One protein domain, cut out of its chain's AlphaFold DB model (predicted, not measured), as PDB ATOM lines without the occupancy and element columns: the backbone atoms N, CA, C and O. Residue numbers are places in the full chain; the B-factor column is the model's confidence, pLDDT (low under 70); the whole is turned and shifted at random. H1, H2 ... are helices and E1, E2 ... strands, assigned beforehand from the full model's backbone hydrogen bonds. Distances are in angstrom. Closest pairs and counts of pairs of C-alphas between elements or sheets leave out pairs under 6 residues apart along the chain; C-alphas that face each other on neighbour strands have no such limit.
ATOM      1  N   ARG A 182     101.321  84.595 100.922       82.12
ATOM      2  CA  ARG A 182     100.635  85.096  99.715       82.12
ATOM      3  C   ARG A 182      99.383  85.925 100.007       82.12
ATOM      4  O   ARG A 182      98.956  86.673  99.133       82.12
ATOM      5  N   TYR A 183      98.794  85.801 101.197       85.81
ATOM      6  CA  TYR A 183      97.629  86.570 101.633       85.81
ATOM      7  C   TYR A 183      97.943  87.310 102.928       85.81
ATOM      8  O   TYR A 183      98.285  86.688 103.934       85.81
ATOM      9  N   LEU A 184      97.788  88.632 102.905       88.38
ATOM     10  CA  LEU A 184      98.062  89.512 104.040       88.38
ATOM     11  C   LEU A 184      96.874  90.438 104.299       88.38
ATOM     12  O   LEU A 184      96.086  90.738 103.397       88.38
ATOM     13  N   LEU A 185      96.754  90.894 105.546       90.69
ATOM     14  CA  LEU A 185      95.781  91.911 105.924       90.69
ATOM     15  C   LEU A 185      96.295  93.309 105.562       90.69
ATOM     16  O   LEU A 185      97.480  93.605 105.703       90.69
ATOM     17  N   THR A 186      95.392  94.181 105.123       88.56
ATOM     18  CA  THR A 186      95.655  95.612 104.929       88.56
ATOM     19  C   THR A 186      94.383  96.425 105.123       88.56
ATOM     20  O   THR A 186      93.280  95.948 104.844       88.56
ATOM     21  N   ILE A 187      94.527  97.673 105.560       87.81
ATOM     22  CA  ILE A 187      93.442  98.658 105.512       87.81
ATOM     23  C   ILE A 187      93.380  99.402 104.162       87.81
ATOM     24  O   ILE A 187      92.419 100.123 103.908       87.81
ATOM     25  N   ASP A 188      94.365  99.216 103.271       75.69
ATOM     26  CA  ASP A 188      94.363  99.769 101.910       75.69
ATOM     27  C   ASP A 188      93.833  98.776 100.877       75.69
ATOM     28  O   ASP A 188      94.596  98.040 100.243       75.69
ATOM     29  N   GLY A 189      92.528  98.826 100.620       62.59
ATOM     30  CA  GLY A 189      91.979  98.298  99.375       62.59
ATOM     31  C   GLY A 189      92.381  99.213  98.217       62.59
ATOM     32  O   GLY A 189      91.714 100.209  97.968       62.59
ATOM     33  N   ARG A 190      93.500  98.932  97.541       57.38
ATOM     34  CA  ARG A 190      93.807  99.594  96.261       57.38
ATOM     35  C   ARG A 190      93.049  98.910  95.127       57.38
ATOM     36  O   ARG A 190      92.853  97.700  95.172       57.38
ATOM     37  N   ASP A 191      92.753  99.677  94.081       52.09
ATOM     38  CA  ASP A 191      92.147  99.193  92.831       52.09
ATOM     39  C   ASP A 191      93.055  98.233  92.026       52.09
ATOM     40  O   ASP A 191      92.571  97.553  91.123       52.09
ATOM     41  N   ASP A 192      94.361  98.167  92.326       54.97
ATOM     42  CA  ASP A 192      95.365  97.374  91.592       54.97
ATOM     43  C   ASP A 192      95.620  95.969  92.172       54.97
ATOM     44  O   ASP A 192      96.273  95.144  91.533       54.97
ATOM     45  N   ALA A 193      95.106  95.673  93.369       62.12
ATOM     46  CA  ALA A 193      95.296  94.392  94.037       62.12
ATOM     47  C   ALA A 193      93.972  93.641  94.132       62.12
ATOM     48  O   ALA A 193      92.939  94.203  94.491       62.12
ATOM     49  N   GLN A 194      93.999  92.333  93.873       70.19
ATOM     50  CA  GLN A 194      92.835  91.497  94.131       70.19
ATOM     51  C   GLN A 194      92.593  91.433  95.646       70.19
ATOM     52  O   GLN A 194      93.341  90.783  96.383       70.19
ATOM     53  N   THR A 195      91.565  92.145  96.106       78.88
ATOM     54  CA  THR A 195      91.151  92.161  97.510       78.88
ATOM     55  C   THR A 195      90.041  91.153  97.774       78.88
ATOM     56  O   THR A 195      89.123  90.992  96.968       78.88
ATOM     57  N   TYR A 196      90.073  90.540  98.949       82.00
ATOM     58  CA  TYR A 196      89.062  89.623  99.449       82.00
ATOM     59  C   TYR A 196      88.555  90.085 100.813       82.00
ATOM     60  O   TYR A 196      89.218  90.815 101.554       82.00
ATOM     61  N   SER A 197      87.360  89.617 101.163       83.00
ATOM     62  CA  SER A 197      86.820  89.788 102.509       83.00
ATOM     63  C   SER A 197      87.708  89.086 103.540       83.00
ATOM     64  O   SER A 197      88.124  87.949 103.319       83.00
ATOM     65  N   ILE A 198      87.910  89.712 104.703       86.56
ATOM     66  CA  ILE A 198      88.545  89.070 105.866       86.56
ATOM     67  C   ILE A 198      87.781  87.832 106.359       86.56
ATOM     68  O   ILE A 198      88.369  86.920 106.932       86.56
ATOM     69  N   MET A 199      86.480  87.762 106.079       87.81
ATOM     70  CA  MET A 199      85.646  86.606 106.418       87.81
ATOM     71  C   MET A 199      85.687  85.500 105.362       87.81
ATOM     72  O   MET A 199      84.929  84.538 105.465       87.81
ATOM     73  N   ASN A 200      86.525  85.630 104.332       81.19
ATOM     74  CA  ASN A 200      86.808  84.519 103.439       81.19
ATOM     75  C   ASN A 200      87.601  83.458 104.220       81.19
ATOM     76  O   ASN A 200      88.702  83.721 104.707       81.19
ATOM     77  N   ASP A 201      87.015  82.274 104.340       69.19
ATOM     78  CA  ASP A 201      87.536  81.131 105.091       69.19
ATOM     79  C   ASP A 201      88.856  80.595 104.530       69.19
ATOM     80  O   ASP A 201      89.663  80.035 105.271       69.19
ATOM     81  N   TRP A 202      89.120  80.811 103.244       76.56
ATOM     82  CA  TRP A 202      90.369  80.392 102.624       76.56
ATOM     83  C   TRP A 202      91.469  81.444 102.744       76.56
ATOM     84  O   TRP A 202      92.576  81.126 103.158       76.56
ATOM     85  N   TYR A 203      91.186  82.701 102.409       85.00
ATOM     86  CA  TYR A 203      92.217  83.738 102.312       85.00
ATOM     87  C   TYR A 203      92.367  84.540 103.602       85.00
ATOM     88  O   TYR A 203      93.482  84.771 104.065       85.00
ATOM     89  N   GLY A 204      91.252  84.938 104.217       87.69
ATOM     90  CA  GLY A 204      91.267  85.750 105.430       87.69
ATOM     91  C   GLY A 204      91.673  84.969 106.664       87.69
ATOM     92  O   GLY A 204      92.475  85.453 107.459       87.69
ATOM     93  N   PHE A 205      91.193  83.734 106.805       91.88
ATOM     94  CA  PHE A 205      91.541  82.912 107.967       91.88
ATOM     95  C   PHE A 205      92.992  82.440 107.899       91.88
ATOM     96  O   PHE A 205      93.676  82.444 108.923       91.88
ATOM     97  N   TRP A 206      93.491  82.101 106.705       88.62
ATOM     98  CA  TRP A 206      94.909  81.793 106.512       88.62
ATOM     99  C   TRP A 206      95.797  82.999 106.813       88.62
ATOM    100  O   TRP A 206      96.748  82.853 107.582       88.62
ATOM    101  N   ALA A 207      95.457  84.185 106.291       91.06
ATOM    102  CA  ALA A 207      96.184  85.419 106.585       91.06
ATOM    103  C   ALA A 207      96.218  85.702 108.095       91.06
ATOM    104  O   ALA A 207      97.291  85.886 108.662       91.06
ATOM    105  N   MET A 208      95.067  85.644 108.778       93.69
ATOM    106  CA  MET A 208      94.994  85.855 110.228       93.69
ATOM    107  C   MET A 208      95.857  84.856 111.001       93.69
ATOM    108  O   MET A 208      96.667  85.264 111.827       93.69
ATOM    109  N   LYS A 209      95.714  83.551 110.736       92.31
ATOM    110  CA  LYS A 209      96.484  82.513 111.440       92.31
ATOM    111  C   LYS A 209      97.985  82.680 111.242       92.31
ATOM    112  O   LYS A 209      98.730  82.542 112.209       92.31
ATOM    113  N   ARG A 210      98.428  82.992 110.022       88.25
ATOM    114  CA  ARG A 210      99.846  83.232 109.740       88.25
ATOM    115  C   ARG A 210     100.364  84.476 110.445       88.25
ATOM    116  O   ARG A 210     101.346  84.379 111.167       88.25
ATOM    117  N   MET A 211      99.652  85.596 110.353       92.12
ATOM    118  CA  MET A 211     100.061  86.827 111.034       92.12
ATOM    119  C   MET A 211     100.072  86.682 112.566       92.12
ATOM    120  O   MET A 211     100.880  87.320 113.237       92.12
ATOM    121  N   ILE A 212      99.233  85.813 113.143       94.06
ATOM    122  CA  ILE A 212      99.308  85.456 114.572       94.06
ATOM    123  C   ILE A 212     100.617  84.719 114.886       94.06
ATOM    124  O   ILE A 212     101.272  85.048 115.872       94.06
ATOM    125  N   VAL A 213     101.001  83.737 114.062       90.19
ATOM    126  CA  VAL A 213     102.259  82.981 114.225       90.19
ATOM    127  C   VAL A 213     103.476  83.903 114.106       90.19
ATOM    128  O   VAL A 213     104.392  83.800 114.918       90.19
ATOM    129  N   ASP A 214     103.442  84.848 113.169       87.75
ATOM    130  CA  ASP A 214     104.503  85.840 112.953       87.75
ATOM    131  C   ASP A 214     104.541  86.940 114.029       87.75
ATOM    132  O   ASP A 214     105.463  87.754 114.070       87.75
ATOM    133  N   GLY A 215     103.516  87.019 114.883       92.56
ATOM    134  CA  GLY A 215     103.354  88.103 115.853       92.56
ATOM    135  C   GLY A 215     102.984  89.455 115.230       92.56
ATOM    136  O   GLY A 215     103.026  90.473 115.920       92.56
ATOM    137  N   THR A 216     102.597  89.485 113.953       94.19
ATOM    138  CA  THR A 216     102.099  90.673 113.237       94.19
ATOM    139  C   THR A 216     100.582  90.842 113.347       94.19
ATOM    140  O   THR A 216     100.031  91.822 112.855       94.19
ATOM    141  N   LEU A 217      99.895  89.938 114.051       96.69
ATOM    142  CA  LEU A 217      98.523  90.086 114.528       96.69
ATOM    143  C   LEU A 217      98.458  89.714 116.011       96.69
ATOM    144  O   LEU A 217      98.942  88.663 116.425       96.69
ATOM    145  N   THR A 218      97.821  90.561 116.818       96.88
ATOM    146  CA  THR A 218      97.620  90.330 118.255       96.88
ATOM    147  C   THR A 218      96.157  90.529 118.646       96.88
ATOM    148  O   THR A 218      95.367  91.079 117.884       96.88
ATOM    149  N   GLY A 219      95.771  90.054 119.834       96.19
ATOM    150  CA  GLY A 219      94.402  90.194 120.350       96.19
ATOM    151  C   GLY A 219      93.380  89.201 119.777       96.19
ATOM    152  O   GLY A 219      92.202  89.305 120.104       96.19
ATOM    153  N   LEU A 220      93.825  88.224 118.981       95.69
ATOM    154  CA  LEU A 220      93.050  87.080 118.496       95.69
ATOM    155  C   LEU A 220      93.940  85.829 118.527       95.69
ATOM    156  O   LEU A 220      95.080  85.881 118.072       95.69
ATOM    157  N   ALA A 221      93.443  84.717 119.074       93.56
ATOM    158  CA  ALA A 221      94.172  83.450 119.088       93.56
ATOM    159  C   ALA A 221      93.932  82.658 117.793       93.56
ATOM    160  O   ALA A 221      92.829  82.679 117.245       93.56
ATOM    161  N   ALA A 222      94.937  81.913 117.322       92.06
ATOM    162  CA  ALA A 222      94.846  81.163 116.061       92.06
ATOM    163  C   ALA A 222      93.712  80.117 116.066       92.06
ATOM    164  O   ALA A 222      93.053  79.911 115.048       92.06
ATOM    165  N   GLU A 223      93.447  79.504 117.221       92.62
ATOM    166  CA  GLU A 223      92.356  78.540 117.435       92.62
ATOM    167  C   GLU A 223      90.951  79.163 117.417       92.62
ATOM    168  O   GLU A 223      89.958  78.459 117.226       92.62
ATOM    169  N   ASP A 224      90.849  80.480 117.611       94.44
ATOM    170  CA  ASP A 224      89.578  81.203 117.580       94.44
ATOM    171  C   ASP A 224      89.211  81.682 116.174       94.44
ATOM    172  O   ASP A 224      88.036  81.937 115.911       94.44
ATOM    173  N   VAL A 225      90.175  81.733 115.247       92.94
ATOM    174  CA  VAL A 225      89.944  82.159 113.859       92.94
ATOM    175  C   VAL A 225      88.873  81.295 113.184       92.94
ATOM    176  O   VAL A 225      87.939  81.826 112.592       92.94
ATOM    177  N   ASP A 226      88.921  79.970 113.353       90.75
ATOM    178  CA  ASP A 226      87.954  79.042 112.733       90.75
ATOM    179  C   ASP A 226      86.529  79.155 113.305       90.75
ATOM    180  O   ASP A 226      85.555  78.641 112.733       90.75
ATOM    181  N   LYS A 227      86.389  79.826 114.455       92.94
ATOM    182  CA  LYS A 227      85.111  80.039 115.142       92.94
ATOM    183  C   LYS A 227      84.408  81.308 114.662       92.94
ATOM    184  O   LYS A 227      83.213  81.445 114.919       92.94
ATOM    185  N   LEU A 228      85.106  82.197 113.953       92.25
ATOM    186  CA  LEU A 228      84.533  83.433 113.426       92.25
ATOM    187  C   LEU A 228      83.440  83.116 112.389       92.25
ATOM    188  O   LEU A 228      83.568  82.205 111.564       92.25
ATOM    189  N   ARG A 229      82.331  83.856 112.446       90.50
ATOM    190  CA  ARG A 229      81.195  83.746 111.513       90.50
ATOM    191  C   ARG A 229      80.866  85.078 110.845       90.50
ATOM    192  O   ARG A 229      80.338  85.088 109.740       90.50
ATOM    193  N   GLN A 230      81.211  86.188 111.486       90.12
ATOM    194  CA  GLN A 230      81.004  87.551 110.996       90.12
ATOM    195  C   GLN A 230      82.090  88.490 111.554       90.12
ATOM    196  O   GLN A 230      82.672  88.192 112.598       90.12
ATOM    197  N   PRO A 231      82.343  89.658 110.929       87.75
ATOM    198  CA  PRO A 231      83.412  90.564 111.361       87.75
ATOM    199  C   PRO A 231      83.291  91.026 112.820       87.75
ATOM    200  O   PRO A 231      84.290  91.279 113.485       87.75
ATOM    201  N   THR A 232      82.071  91.112 113.355       91.00
ATOM    202  CA  THR A 232      81.832  91.509 114.752       91.00
ATOM    203  C   THR A 232      82.318  90.483 115.776       91.00
ATOM    204  O   THR A 232      82.482  90.851 116.939       91.00
ATOM    205  N   ASP A 233      82.559  89.234 115.365       93.88
ATOM    206  CA  ASP A 233      83.088  88.178 116.236       93.88
ATOM    207  C   ASP A 233      84.588  88.372 116.517       93.88
ATOM    208  O   ASP A 233      85.089  87.917 117.543       93.88
ATOM    209  N   ILE A 234      85.305  89.083 115.636       94.75
ATOM    210  CA  ILE A 234      86.714  89.447 115.834       94.75
ATOM    211  C   ILE A 234      86.796  90.336 117.081       94.75
ATOM    212  O   ILE A 234      86.038  91.300 117.149       94.75
ATOM    213  N   PRO A 235      87.668  90.094 118.070       95.88
ATOM    214  CA  PRO A 235      87.746  90.927 119.270       95.88
ATOM    215  C   PRO A 235      88.051  92.409 118.963       95.88
ATOM    216  O   PRO A 235      88.843  92.693 118.068       95.88
ATOM    217  N   PRO A 236      87.476  93.390 119.695       94.38
ATOM    218  CA  PRO A 236      87.754  94.814 119.459       94.38
ATOM    219  C   PRO A 236      89.218  95.215 119.678       94.38
ATOM    220  O   PRO A 236      89.667  96.220 119.143       94.38
ATOM    221  N   ASN A 237      89.944  94.453 120.499       96.06
ATOM    222  CA  ASN A 237      91.367  94.638 120.766       96.06
ATOM    223  C   ASN A 237      92.264  93.868 119.783       96.06
ATOM    224  O   ASN A 237      93.482  93.910 119.949       96.06
ATOM    225  N   ALA A 238      91.690  93.149 118.812       97.81
ATOM    226  CA  ALA A 238      92.468  92.481 117.784       97.81
ATOM    227  C   ALA A 238      93.015  93.516 116.799       97.81
ATOM    228  O   ALA A 238      92.252  94.237 116.147       97.81
ATOM    229  N   VAL A 239      94.338  93.577 116.690       97.81
ATOM    230  CA  VAL A 239      95.056  94.513 115.821       97.81
ATOM    231  C   VAL A 239      96.111  93.779 115.004       97.81
ATOM    232  O   VAL A 239      96.671  92.786 115.468       97.81
ATOM    233  N   PHE A 240      96.396  94.268 113.803       96.44
ATOM    234  CA  PHE A 240      97.447  93.750 112.931       96.44
ATOM    235  C   PHE A 240      98.385  94.872 112.482       96.44
ATOM    236  O   PHE A 240      97.957  96.018 112.358       96.44
ATOM    237  N   LEU A 241      99.652  94.542 112.250       94.56
ATOM    238  CA  LEU A 241     100.638  95.434 111.656       94.56
ATOM    239  C   LEU A 241     100.429  95.444 110.138       94.56
ATOM    240  O   LEU A 241     100.703  94.448 109.470       94.56
ATOM    241  N   ASP A 242      99.917  96.549 109.592       90.75
ATOM    242  CA  ASP A 242      99.693  96.678 108.152       90.75
ATOM    243  C   ASP A 242     101.043  96.792 107.425       90.75
ATOM    244  O   ASP A 242     101.767  97.769 107.646       90.75
ATOM    245  N   PRO A 243     101.388  95.852 106.527       85.06
ATOM    246  CA  PRO A 243     102.694  95.824 105.878       85.06
ATOM    247  C   PRO A 243     102.908  96.975 104.878       85.06
ATOM    248  O   PRO A 243     104.043  97.260 104.504       85.06
ATOM    249  N   ARG A 244     101.845  97.671 104.450       81.56
ATOM    250  CA  ARG A 244     101.933  98.848 103.564       81.56
ATOM    251  C   ARG A 244     102.201 100.138 104.324       81.56
ATOM    252  O   ARG A 244     102.810 101.052 103.773       81.56
ATOM    253  N   ARG A 245     101.706 100.230 105.560       84.38
ATOM    254  CA  ARG A 245     101.793 101.441 106.389       84.38
ATOM    255  C   ARG A 245     102.794 101.337 107.527       84.38
ATOM    256  O   ARG A 245     103.195 102.365 108.060       84.38
ATOM    257  N   ASN A 246     103.204 100.121 107.871       88.38
ATOM    258  CA  ASN A 246     104.040  99.826 109.027       88.38
ATOM    259  C   ASN A 246     103.440 100.374 110.340       88.38
ATOM    260  O   ASN A 246     104.139 100.924 111.189       88.38
ATOM    261  N   GLU A 247     102.120 100.240 110.490       93.31
ATOM    262  CA  GLU A 247     101.343 100.724 111.636       93.31
ATOM    263  C   GLU A 247     100.283  99.692 112.046       93.31
ATOM    264  O   GLU A 247      99.852  98.874 111.233       93.31
ATOM    265  N   TRP A 248      99.864  99.728 113.314       96.44
ATOM    266  CA  TRP A 248      98.871  98.796 113.851       96.44
ATOM    267  C   TRP A 248      97.442  99.287 113.617       96.44
ATOM    268  O   TRP A 248      97.092 100.394 114.028       96.44
ATOM    269  N   TYR A 249      96.598  98.431 113.039       96.19
ATOM    270  CA  TYR A 249      95.197  98.723 112.731       96.19
ATOM    271  C   TYR A 249      94.245  97.663 113.287       96.19
ATOM    272  O   TYR A 249      94.643  96.507 113.441       96.19
ATOM    273  N   PRO A 250      92.976  98.012 113.576       96.12
ATOM    274  CA  PRO A 250      91.970  97.033 113.968       96.12
ATOM    275  C   PRO A 250      91.753  95.980 112.878       96.12
ATOM    276  O   PRO A 250      91.512  96.305 111.718       96.12
ATOM    277  N   VAL A 251      91.753  94.704 113.262       95.31
ATOM    278  CA  VAL A 251      91.534  93.582 112.327       95.31
ATOM    279  C   VAL A 251      90.145  93.658 111.678       95.31
ATOM    280  O   VAL A 251      89.975  93.289 110.523       95.31
ATOM    281  N   ARG A 252      89.153  94.201 112.394       92.44
ATOM    282  CA  ARG A 252      87.775  94.390 111.900       92.44
ATOM    283  C   ARG A 252      87.667  95.306 110.682       92.44
ATOM    284  O   ARG A 252      86.707  95.172 109.928       92.44
ATOM    285  N   ASP A 253      88.628  96.208 110.520       90.31
ATOM    286  CA  ASP A 253      88.647  97.194 109.440       90.31
ATOM    287  C   ASP A 253      89.506  96.716 108.258       90.31
ATOM    288  O   ASP A 253      89.633  97.410 107.251       90.31
ATOM    289  N   ALA A 254      90.112  95.532 108.377       91.44
ATOM    290  CA  ALA A 254      91.014  95.003 107.377       91.44
ATOM    291  C   ALA A 254      90.276  94.356 106.202       91.44
ATOM    292  O   ALA A 254      89.201  93.759 106.317       91.44
ATOM    293  N   THR A 255      90.956  94.385 105.068       89.75
ATOM    294  CA  THR A 255      90.707  93.529 103.913       89.75
ATOM    295  C   THR A 255      91.895  92.597 103.726       89.75
ATOM    296  O   THR A 255      92.975  92.822 104.276       89.75
ATOM    297  N   VAL A 256      91.699  91.527 102.965       88.88
ATOM    298  CA  VAL A 256      92.777  90.611 102.591       88.88
ATOM    299  C   VAL A 256      93.218  90.991 101.195       88.88
ATOM    300  O   VAL A 256      92.372  91.162 100.323       88.88
ATOM    301  N   PHE A 257      94.514  91.069 100.940       85.62
ATOM    302  CA  PHE A 257      95.022  91.195  99.580       85.62
ATOM    303  C   PHE A 257      95.968  90.045  99.272       85.62
ATOM    304  O   PHE A 257      96.678  89.549 100.152       85.62
ATOM    305  N   ARG A 258      95.965  89.621  98.008       84.38
ATOM    306  CA  ARG A 258      96.978  88.699  97.502       84.38
ATOM    307  C   ARG A 258      98.240  89.482  97.149       84.38
ATOM    308  O   ARG A 258      98.163  90.463  96.408       84.38
ATOM    309  N   VAL A 259      99.388  89.055  97.664       82.25
ATOM    310  CA  VAL A 259     100.684  89.607  97.265       82.25
ATOM    311  C   VAL A 259     100.917  89.280  95.792       82.25
ATOM    312  O   VAL A 259     100.737  88.146  95.353       82.25
TER     313      VAL A 259
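This is residues 182 to 259 of the 263 residues of an uncharacterized protein of Corynebacterium matruchotii ATCC 33806 (UniProt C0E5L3). A small sheet of three strands, E1, E5 and E2, has the helix H1 across one face; the hairpin of E3 and E4 meets the sheet at Thr 186 of E1. The short helix H2 packs on H1 away from the sheet, and a long loop, residues 226 to 238, leads from it to E3. The printed part has 78 residues with two named helices and five named strands, in the order E1 E2 H1 H2 E3 E4 E5; both sheets are antiparallel. The class is mixed, with under half of the residues in named elements; the whole is compact, with a radius of gyration of the C-alphas of 11.0 A and spans of 31 by 23 by 20 A.

E1, residues 183 to 186, is antiparallel to E5, residues 255 to 258, with N 186 and O 255 2.9 A apart. On the other side of E5 is E2, residues 195 to 197, also antiparallel, with N 196 and O 256 at 2.7 A. H1, residues 203 to 213, is on this sheet at a height of 7.0 A, across the strands at 82 degrees to E1 on the local plane; the closest C-alphas of E1 and H1, Leu 184 and Ala 207, are 5.2 A apart. H2, residues 222 to 225, touches H1, the closest C-alphas being Lys 209 and Ala 222, 5.1 A. E3, residues 239 to 242, and E4, residues 247 to 250, form an antiparallel hairpin, with N 242 and O 247 at 2.8 A. Residues 217 to 218 pair with 239 to 240 of E3. Every O i to N i+4 pair of H1 is within hydrogen-bond range; H2 is too short for one.

E1 begins at C-alpha 183, (97.629, 86.570, 101.633). H1 is 15.6 A long, E4 10.3 A. E5, 10.2 A long, ends at C-alpha 258, (96.978, 88.699, 97.502).

The C-alphas farthest apart, Asp 191 and Glu 223, are 32.1 A apart. The printed part has no cut; the link from H2 to E3 is long. The pLDDT is under 70 at residues 189 to 193 and 201.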